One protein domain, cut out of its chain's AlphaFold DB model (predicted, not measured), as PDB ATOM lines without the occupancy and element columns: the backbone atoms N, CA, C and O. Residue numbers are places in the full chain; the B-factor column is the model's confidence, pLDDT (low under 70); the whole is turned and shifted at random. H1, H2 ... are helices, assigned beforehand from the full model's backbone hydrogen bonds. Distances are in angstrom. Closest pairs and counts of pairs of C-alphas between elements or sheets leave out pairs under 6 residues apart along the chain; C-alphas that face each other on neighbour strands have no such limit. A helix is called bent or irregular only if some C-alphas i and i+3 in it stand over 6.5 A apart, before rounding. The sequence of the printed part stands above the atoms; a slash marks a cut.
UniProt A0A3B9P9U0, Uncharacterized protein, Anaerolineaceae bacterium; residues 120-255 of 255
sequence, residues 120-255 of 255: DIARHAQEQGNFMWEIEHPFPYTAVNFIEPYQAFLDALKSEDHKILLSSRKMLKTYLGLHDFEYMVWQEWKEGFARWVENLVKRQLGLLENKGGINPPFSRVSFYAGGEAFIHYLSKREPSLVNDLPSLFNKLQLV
ATOM      1  N   ASP A 120      48.294  84.374 160.665       97.81
ATOM      2  CA  ASP A 120      47.020  83.719 160.379       97.81
ATOM      3  C   ASP A 120      45.829  84.624 160.690       97.81
ATOM      4  O   ASP A 120      44.940  84.776 159.851       97.81
ATOM      5  N   ILE A 121      45.872  85.330 161.824       97.31
ATOM      6  CA  ILE A 121      44.831  86.295 162.204       97.31
ATOM      7  C   ILE A 121      44.624  87.378 161.135       97.31
ATOM      8  O   ILE A 121      43.489  87.722 160.809       97.31
ATOM      9  N   ALA A 122      45.706  87.891 160.543       97.00
ATOM     10  CA  ALA A 122      45.624  88.954 159.548       97.00
ATOM     11  C   ALA A 122      45.054  88.451 158.216       97.00
ATOM     12  O   ALA A 122      44.233  89.138 157.607       97.00
ATOM     13  N   ARG A 123      45.452  87.246 157.775       97.06
ATOM     14  CA  ARG A 123      44.877  86.609 156.579       97.06
ATOM     15  C   ARG A 123      43.388  86.337 156.764       97.06
ATOM     16  O   ARG A 123      42.599  86.695 155.895       97.06
ATOM     17  N   HIS A 124      43.004  85.792 157.915       96.06
ATOM     18  CA  HIS A 124      41.604  85.526 158.232       96.06
ATOM     19  C   HIS A 124      40.767  86.812 158.271       96.06
ATOM     20  O   HIS A 124      39.683  86.877 157.693       96.06
ATOM     21  N   ALA A 125      41.295  87.872 158.886       95.75
ATOM     22  CA  ALA A 125      40.648  89.178 158.905       95.75
ATOM     23  C   ALA A 125      40.476  89.755 157.489       95.75
ATOM     24  O   ALA A 125      39.413  90.288 157.171       95.75
ATOM     25  N   GLN A 126      41.477  89.606 156.613       94.44
ATOM     26  CA  GLN A 126      41.387  90.034 155.216       94.44
ATOM     27  C   GLN A 126      40.302  89.272 154.441       94.44
ATOM     28  O   GLN A 126      39.530  89.898 153.716       94.44
ATOM     29  N   GLU A 127      40.207  87.950 154.604       95.12
ATOM     30  CA  GLU A 127      39.162  87.123 153.973       95.12
ATOM     31  C   GLU A 127      37.749  87.552 154.392       95.12
ATOM     32  O   GLU A 127      36.814  87.490 153.595       95.12
ATOM     33  N   GLN A 128      37.602  88.037 155.625       94.88
ATOM     34  CA  GLN A 128      36.341  88.542 156.170       94.88
ATOM     35  C   GLN A 128      36.087  90.029 155.879       94.88
ATOM     36  O   GLN A 128      35.042  90.553 156.266       94.88
ATOM     37  N   GLY A 129      37.023  90.734 155.233       93.69
ATOM     38  CA  GLY A 129      36.944  92.185 155.037       93.69
ATOM     39  C   GLY A 129      37.059  92.998 156.335       93.69
ATOM     40  O   GLY A 129      36.674  94.167 156.368       93.69
ATOM     41  N   ASN A 130      37.580  92.403 157.411       93.12
ATOM     42  CA  ASN A 130      37.809  93.070 158.688       93.12
ATOM     43  C   ASN A 130      39.154  93.811 158.682       93.12
ATOM     44  O   ASN A 130      40.172  93.329 159.179       93.12
ATOM     45  N   PHE A 131      39.159  95.028 158.147       88.94
ATOM     46  CA  PHE A 131      40.351  95.882 158.139       88.94
ATOM     47  C   PHE A 131      40.685  96.491 159.514       88.94
ATOM     48  O   PHE A 131      41.775  97.035 159.684       88.94
ATOM     49  N   MET A 132      39.784  96.373 160.496       92.31
ATOM     50  CA  MET A 132      39.900  96.974 161.832       92.31
ATOM     51  C   MET A 132      40.380  95.988 162.904       92.31
ATOM     52  O   MET A 132      40.410  96.336 164.085       92.31
ATOM     53  N   TRP A 133      40.798  94.776 162.524       95.50
ATOM     54  CA  TRP A 133      41.186  93.724 163.470       95.50
ATOM     55  C   TRP A 133      42.297  94.159 164.439       95.50
ATOM     56  O   TRP A 133      42.237  93.839 165.618       95.50
ATOM     57  N   GLU A 134      43.267  94.967 163.998       95.31
ATOM     58  CA  GLU A 134      44.332  95.481 164.877       95.31
ATOM     59  C   GLU A 134      43.789  96.349 166.024       95.31
ATOM     60  O   GLU A 134      44.466  96.545 167.034       95.31
ATOM     61  N   ILE A 135      42.575  96.881 165.871       93.56
ATOM     62  CA  ILE A 135      41.940  97.778 166.829       93.56
ATOM     63  C   ILE A 135      40.871  97.053 167.649       93.56
ATOM     64  O   ILE A 135      40.807  97.254 168.862       93.56
ATOM     65  N   GLU A 136      40.045  96.244 166.989       95.12
ATOM     66  CA  GLU A 136      38.794  95.701 167.531       95.12
ATOM     67  C   GLU A 136      38.882  94.223 167.933       95.12
ATOM     68  O   GLU A 136      37.892  93.662 168.402       95.12
ATOM     69  N   HIS A 137      40.047  93.581 167.770       96.69
ATOM     70  CA  HIS A 137      40.229  92.172 168.123       96.69
ATOM     71  C   HIS A 137      39.823  91.888 169.585       96.69
ATOM     72  O   HIS A 137      40.363  92.518 170.506       96.69
ATOM     73  N   PRO A 138      38.892  90.945 169.834       95.62
ATOM     74  CA  PRO A 138      38.406  90.641 171.173       95.62
ATOM     75  C   PRO A 138      39.437  89.812 171.948       95.62
ATOM     76  O   PRO A 138      39.403  88.587 171.947       95.62
ATOM     77  N   PHE A 139      40.350  90.489 172.639       98.25
ATOM     78  CA  PHE A 139      41.406  89.844 173.416       98.25
ATOM     79  C   PHE A 139      41.015  89.655 174.903       98.25
ATOM     80  O   PHE A 139      40.413  90.560 175.495       98.25
ATOM     81  N   PRO A 140      41.390  88.538 175.565       97.69
ATOM     82  CA  PRO A 140      40.994  88.217 176.944       97.69
ATOM     83  C   PRO A 140      41.788  88.984 178.026       97.69
ATOM     84  O   PRO A 140      42.368  88.392 178.936       97.69
ATOM     85  N   TYR A 141      41.791  90.321 177.981       97.75
ATOM     86  CA  TYR A 141      42.594  91.176 178.874       97.75
ATOM     87  C   TYR A 141      42.330  90.986 180.375       97.75
ATOM     88  O   TYR A 141      43.204  91.254 181.197       97.75
ATOM     89  N   THR A 142      41.122  90.559 180.740       97.38
ATOM     90  CA  THR A 142      40.688  90.390 182.134       97.38
ATOM     91  C   THR A 142      40.779  88.947 182.625       97.38
ATOM     92  O   THR A 142      40.484  88.678 183.790       97.38
ATOM     93  N   ALA A 143      41.173  88.003 181.766       97.75
ATOM     94  CA  ALA A 143      41.267  86.604 182.146       97.75
ATOM     95  C   ALA A 143      42.493  86.360 183.031       97.75
ATOM     96  O   ALA A 143      43.610  86.726 182.674       97.75
ATOM     97  N   VAL A 144      42.301  85.673 184.159       96.38
ATOM     98  CA  VAL A 144      43.382  85.340 185.107       96.38
ATOM     99  C   VAL A 144      44.520  84.580 184.415       96.38
ATOM    100  O   VAL A 144      45.686  84.924 184.587       96.38
ATOM    101  N   ASN A 145      44.172  83.635 183.535       97.31
ATOM    102  CA  ASN A 145      45.129  82.844 182.754       97.31
ATOM    103  C   ASN A 145      45.958  83.672 181.750       97.31
ATOM    104  O   ASN A 145      46.957  83.172 181.239       97.31
ATOM    105  N   PHE A 146      45.563  84.917 181.466       98.31
ATOM    106  CA  PHE A 146      46.386  85.894 180.754       98.31
ATOM    107  C   PHE A 146      47.128  86.815 181.730       98.31
ATOM    108  O   PHE A 146      48.338  86.985 181.601       98.31
ATOM    109  N   ILE A 147      46.423  87.382 182.716       98.25
ATOM    110  CA  ILE A 147      46.971  88.372 183.654       98.25
ATOM    111  C   ILE A 147      48.200  87.828 184.383       98.25
ATOM    112  O   ILE A 147      49.226  88.503 184.415       98.25
ATOM    113  N   GLU A 148      48.112  86.626 184.956       97.81
ATOM    114  CA  GLU A 148      49.195  86.044 185.754       97.81
ATOM    115  C   GLU A 148      50.490  85.859 184.946       97.81
ATOM    116  O   GLU A 148      51.517  86.421 185.344       97.81
ATOM    117  N   PRO A 149      50.495  85.144 183.802       97.81
ATOM    118  CA  PRO A 149      51.720  84.996 183.027       97.81
ATOM    119  C   PRO A 149      52.164  86.294 182.346       97.81
ATOM    120  O   PRO A 149      53.366  86.485 182.174       97.81
ATOM    121  N   TYR A 150      51.258  87.209 181.983       98.25
ATOM    122  CA  TYR A 150      51.668  88.496 181.413       98.25
ATOM    123  C   TYR A 150      52.354  89.383 182.461       98.25
ATOM    124  O   TYR A 150      53.407  89.951 182.186       98.25
ATOM    125  N   GLN A 151      51.838  89.435 183.693       98.12
ATOM    126  CA  GLN A 151      52.498  90.143 184.792       98.12
ATOM    127  C   GLN A 151      53.857  89.514 185.124       98.12
ATOM    128  O   GLN A 151      54.846  90.235 185.234       98.12
ATOM    129  N   ALA A 152      53.940  88.180 185.198       97.94
ATOM    130  CA  ALA A 152      55.204  87.477 185.423       97.94
ATOM    131  C   ALA A 152      56.234  87.758 184.313       97.94
ATOM    132  O   ALA A 152      57.421  87.922 184.594       97.94
ATOM    133  N   PHE A 153      55.784  87.870 183.060       98.12
ATOM    134  CA  PHE A 153      56.615  88.294 181.935       98.12
ATOM    135  C   PHE A 153      57.153  89.722 182.119       98.12
ATOM    136  O   PHE A 153      58.358  89.935 181.977       98.12
ATOM    137  N   LEU A 154      56.305  90.689 182.487       97.94
ATOM    138  CA  LEU A 154      56.731  92.073 182.738       97.94
ATOM    139  C   LEU A 154      57.703  92.179 183.923       97.94
ATOM    140  O   LEU A 154      58.709  92.889 183.845       97.94
ATOM    141  N   ASP A 155      57.447  91.444 185.003       97.75
ATOM    142  CA  ASP A 155      58.318  91.418 186.178       97.75
ATOM    143  C   ASP A 155      59.680  90.791 185.846       97.75
ATOM    144  O   ASP A 155      60.717  91.320 186.253       97.75
ATOM    145  N   ALA A 156      59.693  89.721 185.044       97.88
ATOM    146  CA  ALA A 156      60.913  89.080 184.560       97.88
ATOM    147  C   ALA A 156      61.745  89.992 183.648       97.88
ATOM    148  O   ALA A 156      62.973  89.961 183.703       97.88
ATOM    149  N   LEU A 157      61.108  90.842 182.836       97.12
ATOM    150  CA  LEU A 157      61.815  91.862 182.055       97.12
ATOM    151  C   LEU A 157      62.511  92.884 182.957       97.12
ATOM    152  O   LEU A 157      63.637  93.291 182.671       97.12
ATOM    153  N   LYS A 158      61.865  93.276 184.060       95.62
ATOM    154  CA  LYS A 158      62.416  94.229 185.031       95.62
ATOM    155  C   LYS A 158      63.562  93.636 185.853       95.62
ATOM    156  O   LYS A 158      64.527  94.343 186.132       95.62
ATOM    157  N   SER A 159      63.453  92.373 186.259       97.12
ATOM    158  CA  SER A 159      64.496  91.658 187.009       97.12
ATOM    159  C   SER A 159      65.565  91.018 186.115       97.12
ATOM    160  O   SER A 159      66.533  90.461 186.627       97.12
ATOM    161  N   GLU A 160      65.390  91.097 184.793       96.31
ATOM    162  CA  GLU A 160      66.187  90.412 183.773       96.31
ATOM    163  C   GLU A 160      66.258  88.874 183.962       96.31
ATOM    164  O   GLU A 160      67.190  88.216 183.482       96.31
ATOM    165  N   ASP A 161      65.245  88.270 184.606       97.12
ATOM    166  CA  ASP A 161      65.136  86.819 184.811       97.12
ATOM    167  C   ASP A 161      64.732  86.106 183.514       97.12
ATOM    168  O   ASP A 161      63.559  85.942 183.169       97.12
ATOM    169  N   HIS A 162      65.744  85.636 182.788       95.12
ATOM    170  CA  HIS A 162      65.554  84.950 181.516       95.12
ATOM    171  C   HIS A 162      64.682  83.692 181.632       95.12
ATOM    172  O   HIS A 162      63.908  83.398 180.724       95.12
ATOM    173  N   LYS A 163      64.780  82.939 182.735       96.31
ATOM    174  CA  LYS A 163      64.055  81.672 182.875       96.31
ATOM    175  C   LYS A 163      62.559  81.927 183.037       96.31
ATOM    176  O   LYS A 163      61.771  81.269 182.358       96.31
ATOM    177  N   ILE A 164      62.191  82.887 183.890       97.56
ATOM    178  CA  ILE A 164      60.790  83.278 184.095       97.56
ATOM    179  C   ILE A 164      60.224  83.920 182.829       97.56
ATOM    180  O   ILE A 164      59.084  83.633 182.464       97.56
ATOM    181  N   LEU A 165      61.019  84.725 182.117       96.88
ATOM    182  CA  LEU A 165      60.618  85.322 180.843       96.88
ATOM    183  C   LEU A 165      60.184  84.243 179.838       96.88
ATOM    184  O   LEU A 165      59.056  84.294 179.346       96.88
ATOM    185  N   LEU A 166      61.031  83.234 179.587       95.81
ATOM    186  CA  LEU A 166      60.721  82.141 178.652       95.81
ATOM    187  C   LEU A 166      59.499  81.327 179.100       95.81
ATOM    188  O   LEU A 166      58.618  81.009 178.301       95.81
ATOM    189  N   SER A 167      59.424  80.966 180.387       97.19
ATOM    190  CA  SER A 167      58.303  80.160 180.882       97.19
ATOM    191  C   SER A 167      56.975  80.910 180.799       97.19
ATOM    192  O   SER A 167      55.967  80.314 180.424       97.19
ATOM    193  N   SER A 168      56.982  82.213 181.094       97.88
ATOM    194  CA  SER A 168      55.789  83.065 181.046       97.88
ATOM    195  C   SER A 168      55.287  83.245 179.615       97.88
ATOM    196  O   SER A 168      54.093  83.103 179.358       97.88
ATOM    197  N   ARG A 169      56.192  83.450 178.650       97.12
ATOM    198  CA  ARG A 169      55.840  83.509 177.225       97.12
ATOM    199  C   ARG A 169      55.258  82.197 176.705       97.12
ATOM    200  O   ARG A 169      54.220  82.208 176.042       97.12
ATOM    201  N   LYS A 170      55.835  81.056 177.091       96.50
ATOM    202  CA  LYS A 170      55.277  79.735 176.764       96.50
ATOM    203  C   LYS A 170      53.876  79.528 177.348       96.50
ATOM    204  O   LYS A 170      53.011  78.970 176.669       96.50
ATOM    205  N   MET A 171      53.642  79.964 178.588       97.25
ATOM    206  CA  MET A 171      52.315  79.924 179.210       97.25
ATOM    207  C   MET A 171      51.308  80.786 178.442       97.25
ATOM    208  O   MET A 171      50.239  80.283 178.100       97.25
ATOM    209  N   LEU A 172      51.673  82.030 178.099       98.06
ATOM    210  CA  LEU A 172      50.841  82.923 177.282       98.06
ATOM    211  C   LEU A 172      50.473  82.269 175.952       98.06
ATOM    212  O   LEU A 172      49.296  82.167 175.627       98.06
ATOM    213  N   LYS A 173      51.463  81.750 175.220       97.38
ATOM    214  CA  LYS A 173      51.248  81.085 173.928       97.38
ATOM    215  C   LYS A 173      50.310  79.884 174.025       97.38
ATOM    216  O   LYS A 173      49.496  79.660 173.136       97.38
ATOM    217  N   THR A 174      50.419  79.116 175.106       96.81
ATOM    218  CA  THR A 174      49.565  77.943 175.336       96.81
ATOM    219  C   THR A 174      48.122  78.350 175.628       96.81
ATOM    220  O   THR A 174      47.204  77.722 175.113       96.81
ATOM    221  N   TYR A 175      47.918  79.386 176.443       97.81
ATOM    222  CA  TYR A 175      46.585  79.839 176.839       97.81
ATOM    223  C   TYR A 175      45.851  80.591 175.720       97.81
ATOM    224  O   TYR A 175      44.692  80.296 175.448       97.81
ATOM    225  N   LEU A 176      46.532  81.545 175.084       97.94
ATOM    226  CA  LEU A 176      45.963  82.428 174.063       97.94
ATOM    227  C   LEU A 176      45.637  81.673 172.762       97.94
ATOM    228  O   LEU A 176      44.773  82.077 171.991       97.94
ATOM    229  N   GLY A 177      46.320  80.558 172.497       96.56
ATOM    230  CA  GLY A 177      46.244  79.915 171.191       96.56
ATOM    231  C   GLY A 177      46.860  80.798 170.102       96.56
ATOM    232  O   GLY A 177      47.620  81.722 170.382       96.56
ATOM    233  N   LEU A 178      46.577  80.479 168.838       96.62
ATOM    234  CA  LEU A 178      47.284  81.086 167.708       96.62
ATOM    235  C   LEU A 178      46.959  82.577 167.530       96.62
ATOM    236  O   LEU A 178      47.863  83.402 167.605       96.62
ATOM    237  N   HIS A 179      45.686  82.922 167.308       97.56
ATOM    238  CA  HIS A 179      45.293  84.278 166.897       97.56
ATOM    239  C   HIS A 179      45.541  85.330 167.975       97.56
ATOM    240  O   HIS A 179      46.103  86.379 167.677       97.56
ATOM    241  N   ASP A 180      45.196  85.045 169.230       98.44
ATOM    242  CA  ASP A 180      45.439  85.984 170.330       98.44
ATOM    243  C   ASP A 180      46.943  86.174 170.578       98.44
ATOM    244  O   ASP A 180      47.396  87.294 170.820       98.44
ATOM    245  N   PHE A 181      47.744  85.106 170.480       98.25
ATOM    246  CA  PHE A 181      49.194  85.229 170.619       98.25
ATOM    247  C   PHE A 181      49.801  86.034 169.464       98.25
ATOM    248  O   PHE A 181      50.604  86.932 169.711       98.25
ATOM    249  N   GLU A 182      49.396  85.773 168.218       98.25
ATOM    250  CA  GLU A 182      49.815  86.567 167.056       98.25
ATOM    251  C   GLU A 182      49.431  88.040 167.203       98.25
ATOM    252  O   GLU A 182      50.268  88.908 166.967       98.25
ATOM    253  N   TYR A 183      48.204  88.333 167.643       98.56
ATOM    254  CA  TYR A 183      47.750  89.696 167.907       98.56
ATOM    255  C   TYR A 183      48.608  90.389 168.970       98.56
ATOM    256  O   TYR A 183      49.076  91.504 168.746       98.56
ATOM    257  N   MET A 184      48.864  89.729 170.104       98.56
ATOM    258  CA  MET A 184      49.718  90.273 171.160       98.56
ATOM    259  C   MET A 184      51.117  90.599 170.623       98.56
ATOM    260  O   MET A 184      51.583  91.726 170.778       98.56
ATOM    261  N   VAL A 185      51.764  89.649 169.939       98.44
ATOM    262  CA  VAL A 185      53.114  89.846 169.382       98.44
ATOM    263  C   VAL A 185      53.135  90.918 168.298       98.44
ATOM    264  O   VAL A 185      54.086  91.695 168.225       98.44
ATOM    265  N   TRP A 186      52.090  91.002 167.475       98.62
ATOM    266  CA  TRP A 186      51.954  92.052 166.470       98.62
ATOM    267  C   TRP A 186      51.932  93.443 167.106       98.62
ATOM    268  O   TRP A 186      52.672  94.321 166.670       98.62
ATOM    269  N   GLN A 187      51.155  93.632 168.175       98.62
ATOM    270  CA  GLN A 187      51.095  94.903 168.904       98.62
ATOM    271  C   GLN A 187      52.417  95.211 169.627       98.62
ATOM    272  O   GLN A 187      52.896  96.345 169.586       98.62
ATOM    273  N   GLU A 188      53.050  94.206 170.243       98.62
ATOM    274  CA  GLU A 188      54.379  94.341 170.859       98.62
ATOM    275  C   GLU A 188      55.442  94.771 169.836       98.62
ATOM    276  O   GLU A 188      56.288  95.613 170.136       98.62
ATOM    277  N   TRP A 189      55.399  94.222 168.620       98.69
ATOM    278  CA  TRP A 189      56.325  94.578 167.550       98.69
ATOM    279  C   TRP A 189      56.020  95.949 166.947       98.69
ATOM    280  O   TRP A 189      56.923  96.770 166.838       98.69
ATOM    281  N   LYS A 190      54.771  96.218 166.561       98.38
ATOM    282  CA  LYS A 190      54.399  97.440 165.837       98.38
ATOM    283  C   LYS A 190      54.500  98.665 166.743       98.38
ATOM    284  O   LYS A 190      55.329  99.547 166.519       98.38
ATOM    285  N   GLU A 191      53.705  98.671 167.804       98.50
ATOM    286  CA  GLU A 191      53.543  99.801 168.722       98.50
ATOM    287  C   GLU A 191      54.623  99.806 169.804       98.50
ATOM    288  O   GLU A 191      55.112 100.862 170.207       98.50
ATOM    289  N   GLY A 192      55.050  98.624 170.263       98.56
ATOM    290  CA  GLY A 192      56.145  98.524 171.225       98.56
ATOM    291  C   GLY A 192      57.486  98.972 170.645       98.56
ATOM    292  O   GLY A 192      58.241  99.652 171.344       98.56
ATOM    293  N   PHE A 193      57.777  98.691 169.367       98.75
ATOM    294  CA  PHE A 193      58.981  99.220 168.713       98.75
ATOM    295  C   PHE A 193      58.914 100.738 168.535       98.75
ATOM    296  O   PHE A 193      59.873 101.431 168.881       98.75
ATOM    297  N   ALA A 194      57.783 101.271 168.063       98.69
ATOM    298  CA  ALA A 194      57.588 102.715 167.936       98.69
ATOM    299  C   ALA A 194      57.745 103.426 169.289       98.69
ATOM    300  O   ALA A 194      58.504 104.393 169.397       98.69
ATOM    301  N   ARG A 195      57.162 102.872 170.359       98.62
ATOM    302  CA  ARG A 195      57.338 103.373 171.730       98.62
ATOM    303  C   ARG A 195      58.771 103.240 172.245       98.62
ATOM    304  O   ARG A 195      59.243 104.114 172.970       98.62
ATOM    305  N   TRP A 196      59.486 102.176 171.892       98.75
ATOM    306  CA  TRP A 196      60.892 102.026 172.265       98.75
ATOM    307  C   TRP A 196      61.760 103.124 171.639       98.75
ATOM    308  O   TRP A 196      62.554 103.752 172.346       98.75
ATOM    309  N   VAL A 197      61.560 103.419 170.350       98.69
ATOM    310  CA  VAL A 197      62.234 104.537 169.670       98.69
ATOM    311  C   VAL A 197      61.797 105.886 170.252       98.69
ATOM    312  O   VAL A 197      62.649 106.731 170.524       98.69
ATOM    313  N   GLU A 198      60.506 106.077 170.535       98.69
ATOM    314  CA  GLU A 198      59.980 107.263 171.230       98.69
ATOM    315  C   GLU A 198      60.707 107.490 172.563       98.69
ATOM    316  O   GLU A 198      61.179 108.593 172.840       98.69
ATOM    317  N   ASN A 199      60.879 106.443 173.372       98.62
ATOM    318  CA  ASN A 199      61.575 106.535 174.654       98.62
ATOM    319  C   ASN A 199      63.083 106.784 174.497       98.62
ATOM    320  O   ASN A 199      63.669 107.446 175.353       98.62
ATOM    321  N   LEU A 200      63.730 106.328 173.416       98.56
ATOM    322  CA  LEU A 200      65.106 106.744 173.104       98.56
ATOM    323  C   LEU A 200      65.190 108.252 172.856       98.56
ATOM    324  O   LEU A 200      66.057 108.916 173.425       98.56
ATOM    325  N   VAL A 201      64.269 108.794 172.055       98.69
ATOM    326  CA  VAL A 201      64.179 110.235 171.784       98.69
ATOM    327  C   VAL A 201      63.906 111.006 173.077       98.69
ATOM    328  O   VAL A 201      64.614 111.963 173.379       98.69
ATOM    329  N   LYS A 202      62.934 110.568 173.884       98.62
ATOM    330  CA  LYS A 202      62.592 111.210 175.164       98.62
ATOM    331  C   LYS A 202      63.776 111.241 176.121       98.62
ATOM    332  O   LYS A 202      64.079 112.307 176.649       98.62
ATOM    333  N   ARG A 203      64.511 110.132 176.263       98.38
ATOM    334  CA  ARG A 203      65.756 110.089 177.049       98.38
ATOM    335  C   ARG A 203      66.794 111.089 176.546       98.38
ATOM    336  O   ARG A 203      67.341 111.834 177.353       98.38
ATOM    337  N   GLN A 204      67.033 111.145 175.234       98.31
ATOM    338  CA  GLN A 204      67.992 112.080 174.629       98.31
ATOM    339  C   GLN A 204      67.622 113.551 174.884       98.31
ATOM    340  O   GLN A 204      68.504 114.403 174.981       98.31
ATOM    341  N   LEU A 205      66.327 113.851 174.993       97.62
ATOM    342  CA  LEU A 205      65.799 115.195 175.235       97.62
ATOM    343  C   LEU A 205      65.559 115.509 176.724       97.62
ATOM    344  O   LEU A 205      65.148 116.623 177.040       97.62
ATOM    345  N   GLY A 206      65.795 114.559 177.637       97.94
ATOM    346  CA  GLY A 206      65.507 114.724 179.067       97.94
ATOM    347  C   GLY A 206      64.011 114.776 179.412       97.94
ATOM    348  O   GLY A 206      63.640 115.358 180.428       97.94
ATOM    349  N   LEU A 207      63.151 114.198 178.568       97.75
ATOM    350  CA  LEU A 207      61.702 114.112 178.769       97.75
ATOM    351  C   LEU A 207      61.312 112.843 179.543       97.75
ATOM    352  O   LEU A 207      62.048 111.854 179.567       97.75
ATOM    353  N   LEU A 208      60.119 112.854 180.142       97.56
ATOM    354  CA  LEU A 208      59.564 111.680 180.818       97.56
ATOM    355  C   LEU A 208      59.197 110.590 179.807       97.56
ATOM    356  O   LEU A 208      58.456 110.835 178.856       97.56
ATOM    357  N   GLU A 209      59.682 109.373 180.043       97.56
ATOM    358  CA  GLU A 209      59.373 108.211 179.210       97.56
ATOM    359  C   GLU A 209      57.883 107.847 179.246       97.56
ATOM    360  O   GLU A 209      57.206 107.940 180.274       97.56
ATOM    361  N   ASN A 210      57.376 107.346 178.120       95.50
ATOM    362  CA  ASN A 210      56.039 106.788 178.025       95.50
ATOM    363  C   ASN A 210      56.022 105.361 178.590       95.50
ATOM    364  O   ASN A 210      56.507 104.418 177.960       95.50
ATOM    365  N   LYS A 211      55.452 105.216 179.790       93.44
ATOM    366  CA  LYS A 211      55.277 103.934 180.500       93.44
ATOM    367  C   LYS A 211      53.808 103.530 180.669       93.44
ATOM    368  O   LYS A 211      53.495 102.640 181.458       93.44
ATOM    369  N   GLY A 212      52.892 104.185 179.951       94.56
ATOM    370  CA  GLY A 212      51.457 103.917 180.062       94.56
ATOM    371  C   GLY A 212      51.104 102.477 179.680       94.56
ATOM    372  O   GLY A 212      51.590 101.972 178.671       94.56
ATOM    373  N   GLY A 213      50.245 101.823 180.465       93.38
ATOM    374  CA  GLY A 213      49.777 100.453 180.210       93.38
ATOM    375  C   GLY A 213      50.616  99.337 180.842       93.38
ATOM    376  O   GLY A 213      50.230  98.178 180.725       93.38
ATOM    377  N   ILE A 214      51.720  99.656 181.532       92.62
ATOM    378  CA  ILE A 214      52.580  98.644 182.177       92.62
ATOM    379  C   ILE A 214      51.914  97.945 183.375       92.62
ATOM    380  O   ILE A 214      52.270  96.821 183.705       92.62
ATOM    381  N   ASN A 215      50.941  98.598 184.016       93.06
ATOM    382  CA  ASN A 215      50.216  98.063 185.168       93.06
ATOM    383  C   ASN A 215      48.773  97.694 184.785       93.06
ATOM    384  O   ASN A 215      48.219  98.313 183.872       93.06
ATOM    385  N   PRO A 216      48.133  96.758 185.512       91.81
ATOM    386  CA  PRO A 216      46.709  96.472 185.372       91.81
ATOM    387  C   PRO A 216      45.811  97.705 185.639       91.81
ATOM    388  O   PRO A 216      46.213  98.599 186.390       91.81
ATOM    389  N   PRO A 217      44.572  97.745 185.107       96.00
ATOM    390  CA  PRO A 217      43.959  96.739 184.240       96.00
ATOM    391  C   PRO A 217      44.616  96.706 182.857       96.00
ATOM    392  O   PRO A 217      44.898  97.747 182.263       96.00
ATOM    393  N   PHE A 218      44.868  95.497 182.349       97.62
ATOM    394  CA  PHE A 218      45.511  95.346 181.050       97.62
ATOM    395  C   PHE A 218      44.568  95.715 179.906       97.62
ATOM    396  O   PHE A 218      43.347  95.587 179.991       97.62
ATOM    397  N   SER A 219      45.166  96.210 178.828       97.38
ATOM    398  CA  SER A 219      44.491  96.616 177.597       97.38
ATOM    399  C   SER A 219      45.461  96.498 176.424       97.38
ATOM    400  O   SER A 219      46.619  96.122 176.605       97.38
ATOM    401  N   ARG A 220      45.040  96.882 175.215       97.38
ATOM    402  CA  ARG A 220      45.935  96.936 174.048       97.38
ATOM    403  C   ARG A 220      47.202  97.758 174.315       97.38
ATOM    404  O   ARG A 220      48.292  97.341 173.940       97.38
ATOM    405  N   VAL A 221      47.081  98.859 175.063       97.31
ATOM    406  CA  VAL A 221      48.213  99.727 175.436       97.31
ATOM    407  C   VAL A 221      49.254  98.988 176.290       97.31
ATOM    408  O   VAL A 221      50.433  99.347 176.284       97.31
ATOM    409  N   SER A 222      48.857  97.923 176.993       98.06
ATOM    410  CA  SER A 222      49.779  97.077 177.753       98.06
ATOM    411  C   SER A 222      50.758  96.324 176.864       98.06
ATOM    412  O   SER A 222      51.891  96.107 177.291       98.06
ATOM    413  N   PHE A 223      50.386  95.991 175.627       98.50
ATOM    414  CA  PHE A 223      51.303  95.386 174.654       98.50
ATOM    415  C   PHE A 223      52.330  96.380 174.135       98.50
ATOM    416  O   PHE A 223      53.449  96.000 173.820       98.50
ATOM    417  N   TYR A 224      52.006  97.670 174.129       98.31
ATOM    418  CA  TYR A 224      52.943  98.700 173.691       98.31
ATOM    419  C   TYR A 224      54.037  98.864 174.750       98.31
ATOM    420  O   TYR A 224      55.221  98.953 174.440       98.31
ATOM    421  N   ALA A 225      53.640  98.865 176.030       97.88
ATOM    422  CA  ALA A 225      54.568  98.891 177.157       97.88
ATOM    423  C   ALA A 225      55.377  97.589 177.280       97.88
ATOM    424  O   ALA A 225      56.591  97.644 177.453       97.88
ATOM    425  N   GLY A 226      54.726  96.428 177.162       98.00
ATOM    426  CA  GLY A 226      55.399  95.126 177.209       98.00
ATOM    427  C   GLY A 226      56.367  94.927 176.047       98.00
ATOM    428  O   GLY A 226      57.509  94.529 176.265       98.00
ATOM    429  N   GLY A 227      55.954  95.298 174.833       98.38
ATOM    430  CA  GLY A 227      56.801  95.295 173.645       98.38
ATOM    431  C   GLY A 227      58.005  96.219 173.795       98.38
ATOM    432  O   GLY A 227      59.128  95.780 173.572       98.38
ATOM    433  N   GLU A 228      57.815  97.456 174.267       98.50
ATOM    434  CA  GLU A 228      58.933  98.375 174.536       98.50
ATOM    435  C   GLU A 228      59.938  97.790 175.532       98.50
ATOM    436  O   GLU A 228      61.144  97.790 175.268       98.50
ATOM    437  N   ALA A 229      59.451  97.259 176.655       98.19
ATOM    438  CA  ALA A 229      60.293  96.661 177.682       98.19
ATOM    439  C   ALA A 229      61.038  95.426 177.152       98.19
ATOM    440  O   ALA A 229      62.229  95.249 177.427       98.19
ATOM    441  N   PHE A 230      60.372  94.598 176.346       98.25
ATOM    442  CA  PHE A 230      60.978  93.399 175.786       98.25
ATOM    443  C   PHE A 230      62.018  93.716 174.714       98.25
ATOM    444  O   PHE A 230      63.127  93.182 174.747       98.25
ATOM    445  N   ILE A 231      61.715  94.645 173.811       98.50
ATOM    446  CA  ILE A 231      62.660  95.134 172.804       98.50
ATOM    447  C   ILE A 231      63.863  95.781 173.492       98.50
ATOM    448  O   ILE A 231      64.999  95.529 173.095       98.50
ATOM    449  N   HIS A 232      63.654  96.542 174.570       97.94
ATOM    450  CA  HIS A 232      64.749  97.087 175.364       97.94
ATOM    451  C   HIS A 232      65.631  95.980 175.960       97.94
ATOM    452  O   HIS A 232      66.852  96.024 175.795       97.94
ATOM    453  N   TYR A 233      65.035  94.957 176.580       97.69
ATOM    454  CA  TYR A 233      65.757  93.785 177.086       97.69
ATOM    455  C   TYR A 233      66.565  93.078 175.986       97.69
ATOM    456  O   TYR A 233      67.748  92.786 176.174       97.69
ATOM    457  N   LEU A 234      65.964  92.846 174.815       97.19
ATOM    458  CA  LEU A 234      66.634  92.211 173.678       97.19
ATOM    459  C   LEU A 234      67.764  93.085 173.124       97.19
ATOM    460  O   LEU A 234      68.843  92.567 172.857       97.19
ATOM    461  N   SER A 235      67.569  94.401 173.030       96.81
ATOM    462  CA  SER A 235      68.567  95.346 172.507       96.81
ATOM    463  C   SER A 235      69.870  95.361 173.311       96.81
ATOM    464  O   SER A 235      70.937  95.582 172.746       96.81
ATOM    465  N   LYS A 236      69.805  95.068 174.616       96.00
ATOM    466  CA  LYS A 236      70.988  94.935 175.479       96.00
ATOM    467  C   LYS A 236      71.789  93.663 175.190       96.00
ATOM    468  O   LYS A 236      72.993  93.635 175.425       96.00
ATOM    469  N   ARG A 237      71.124  92.603 174.722       94.31
ATOM    470  CA  ARG A 237      71.706  91.261 174.523       94.31
ATOM    471  C   ARG A 237      72.135  91.035 173.076       94.31
ATOM    472  O   ARG A 237      73.189  90.463 172.829       94.31
ATOM    473  N   GLU A 238      71.326  91.504 172.133       95.75
ATOM    474  CA  GLU A 238      71.505  91.364 170.688       95.75
ATOM    475  C   GLU A 238      71.274  92.736 170.012       95.75
ATOM    476  O   GLU A 238      70.228  92.961 169.400       95.75
ATOM    477  N   PRO A 239      72.230  93.687 170.107       94.88
ATOM    478  CA  PRO A 239      72.026  95.068 169.650       94.88
ATOM    479  C   PRO A 239      71.721  95.222 168.156       94.88
ATOM    480  O   PRO A 239      71.123  96.211 167.745       94.88
ATOM    481  N   SER A 240      72.122  94.263 167.317       95.19
ATOM    482  CA  SER A 240      71.803  94.287 165.884       95.19
ATOM    483  C   SER A 240      70.311  94.099 165.604       95.19
ATOM    484  O   SER A 240      69.835  94.555 164.567       95.19
ATOM    485  N   LEU A 241      69.564  93.481 166.526       95.19
ATOM    486  CA  LEU A 241      68.173  93.085 166.318       95.19
ATOM    487  C   LEU A 241      67.245  94.284 166.087       95.19
ATOM    488  O   LEU A 241      66.348  94.228 165.258       95.19
ATOM    489  N   VAL A 242      67.495  95.411 166.756       96.19
ATOM    490  CA  VAL A 242      66.671  96.633 166.632       96.19
ATOM    491  C   VAL A 242      66.909  97.421 165.336       96.19
ATOM    492  O   VAL A 242      66.297  98.468 165.131       96.19
ATOM    493  N   ASN A 243      67.803  96.931 164.471       94.31
ATOM    494  CA  ASN A 243      68.031  97.450 163.122       94.31
ATOM    495  C   ASN A 243      67.523  96.491 162.027       94.31
ATOM    496  O   ASN A 243      67.618  96.818 160.848       94.31
ATOM    497  N   ASP A 244      66.986  95.329 162.409       96.94
ATOM    498  CA  ASP A 244      66.415  94.321 161.517       96.94
ATOM    499  C   ASP A 244      65.012  93.953 162.022       96.94
ATOM    500  O   ASP A 244      64.833  93.048 162.840       96.94
ATOM    501  N   LEU A 245      64.006  94.710 161.567       97.69
ATOM    502  CA  LEU A 245      62.634  94.567 162.058       97.69
ATOM    503  C   LEU A 245      62.018  93.181 161.794       97.69
ATOM    504  O   LEU A 245      61.341  92.686 162.701       97.69
ATOM    505  N   PRO A 246      62.243  92.525 160.635       97.88
ATOM    506  CA  PRO A 246      61.847  91.131 160.441       97.88
ATOM    507  C   PRO A 246      62.482  90.170 161.451       97.88
ATOM    508  O   PRO A 246      61.780  89.351 162.047       97.88
ATOM    509  N   SER A 247      63.792  90.276 161.693       97.38
ATOM    510  CA  SER A 247      64.458  89.429 162.691       97.38
ATOM    511  C   SER A 247      63.954  89.711 164.106       97.38
ATOM    512  O   SER A 247      63.748  88.771 164.876       97.38
ATOM    513  N   LEU A 248      63.691  90.979 164.444       98.19
ATOM    514  CA  LEU A 248      63.078  91.361 165.715       98.19
ATOM    515  C   LEU A 248      61.708  90.705 165.890       98.19
ATOM    516  O   LEU A 248      61.457  90.097 166.927       98.19
ATOM    517  N   PHE A 249      60.849  90.773 164.872       98.19
ATOM    518  CA  PHE A 249      59.531  90.142 164.896       98.19
ATOM    519  C   PHE A 249      59.619  88.632 165.138       98.19
ATOM    520  O   PHE A 249      58.978  88.105 166.049       98.19
ATOM    521  N   ASN A 250      60.483  87.948 164.384       96.50
ATOM    522  CA  ASN A 250      60.723  86.516 164.550       96.50
ATOM    523  C   ASN A 250      61.207  86.190 165.963       96.50
ATOM    524  O   ASN A 250      60.751  85.222 166.570       96.50
ATOM    525  N   LYS A 251      62.103  87.015 166.520       96.31
ATOM    526  CA  LYS A 251      62.574  86.830 167.891       96.31
ATOM    527  C   LYS A 251      61.417  86.921 168.873       96.31
ATOM    528  O   LYS A 251      61.303  86.022 169.690       96.31
ATOM    529  N   LEU A 252      60.549  87.930 168.766       96.38
ATOM    530  CA  LEU A 252      59.395  88.099 169.654       96.38
ATOM    531  C   LEU A 252      58.437  86.891 169.600       96.38
ATOM    532  O   LEU A 252      57.915  86.492 170.637       96.38
ATOM    533  N   GLN A 253      58.248  86.253 168.440       91.19
ATOM    534  CA  GLN A 253      57.368  85.080 168.298       91.19
ATOM    535  C   GLN A 253      57.909  83.763 168.887       91.19
ATOM    536  O   GLN A 253      57.125  82.871 169.242       91.19
ATOM    537  N   LEU A 254      59.236  83.597 168.900       81.94
ATOM    538  CA  LEU A 254      59.906  82.335 169.248       81.94
ATOM    539  C   LEU A 254      60.054  82.106 170.753       81.94
ATOM    540  O   LEU A 254      60.360  80.984 171.163       81.94
ATOM    541  N   VAL A 255      59.877  83.159 171.547       63.72
ATOM    542  CA  VAL A 255      60.080  83.150 172.999       63.72
ATOM    543  C   VAL A 255      58.841  82.657 173.718       63.72
ATOM    544  O   VAL A 255      57.737  83.099 173.323       63.72
TER     545      VAL A 255
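What this domain is: This is residues 120 to 255 of the 255 residues of an uncharacterized protein of Anaerolineaceae bacterium (UniProt A0A3B9P9U0). One long helix, H4, bends into a V whose longer arm H4b is crossed by H5, and H5 lies between that arm and a hairpin made of H3 and the other arm, H4a. H6 packs on H4b, while H1 packs on the first residues of H4b and short H2 lies near both. The printed part has 136 residues with six named helices in the order H1 to H6 and no named strand, class all helix. It is compact, with a radius of gyration of the C-alphas of 14.7 A, and only just elongated, spanning 44 by 29 by 28 A.

How they stand to each other: Start at H1, residues 120 to 127, and go on to H2, residues 133 to 136, which is close but not clearly touching, the closest C-alphas being Ala 125 and Trp 133 at 6.5 A. Next comes H3, residues 144 to 159. Then look at H4, residues 162 to 205, the hub: by its hydrogen bonds it was assigned as one helix, but it is bent, with C-alphas 175 and 178 9.2 A apart. Its arms are H4a, residues 162 to 175, and H4b, residues 178 to 205. H4a and H3 form a helical hairpin, at a shallow tilt of 20 degrees, opposite ways, with closest C-alphas Pro 149 and Ser 168 at 4.9 A. H1 touches residues 178 to 183 of H4b, about perpendicular at 77 degrees; the closest C-alphas are Ile 121 and His 179, 5.1 A. H5, residues 220 to 237, touches residues 184 to 196 of H4b at a steep tilt of 68 degrees, only just short of about perpendicular; C-alphas Glu 188 and Gly 227 come closest, 3.8 A. H3 touches H5 too, the closest C-alphas being Leu 154 and Gly 226 at 6.5 A. H6, residues 245 to 254, touches residues 182 to 189 of H4b, opposite ways at a steep tilt of 51 degrees, with closest C-alphas Trp 189 and Phe 249 at 6.1 A. In H1, H4a, H4b and H6 every O i to N i+4 pair is within hydrogen-bond range, in H3 11 of 12 and in H5 12 of 14; H2 is too short for such a pair.

Where its parts are: Find C-alpha 120 at (47.020, 83.719, 160.379), where H1 begins. H3 measures 22.1 A, H4a 20.2 A and H5 26.4 A. H4b begins at C-alpha 178, (47.284, 81.086, 167.708), runs 39.5 A and has a kink of 28 degrees near residue 193. H6 ends at C-alpha 254, (59.906, 82.335, 169.248).

The domain as a whole: The C-alphas of Glu 127 and Gly 206 are the two farthest apart, 45.7 A. The printed part has no cut, and the link from H4 to H5, residues 206 to 219, is long. The model's mean pLDDT is 96.6 over the printed part, and residue 255, the chain's last, is under 70.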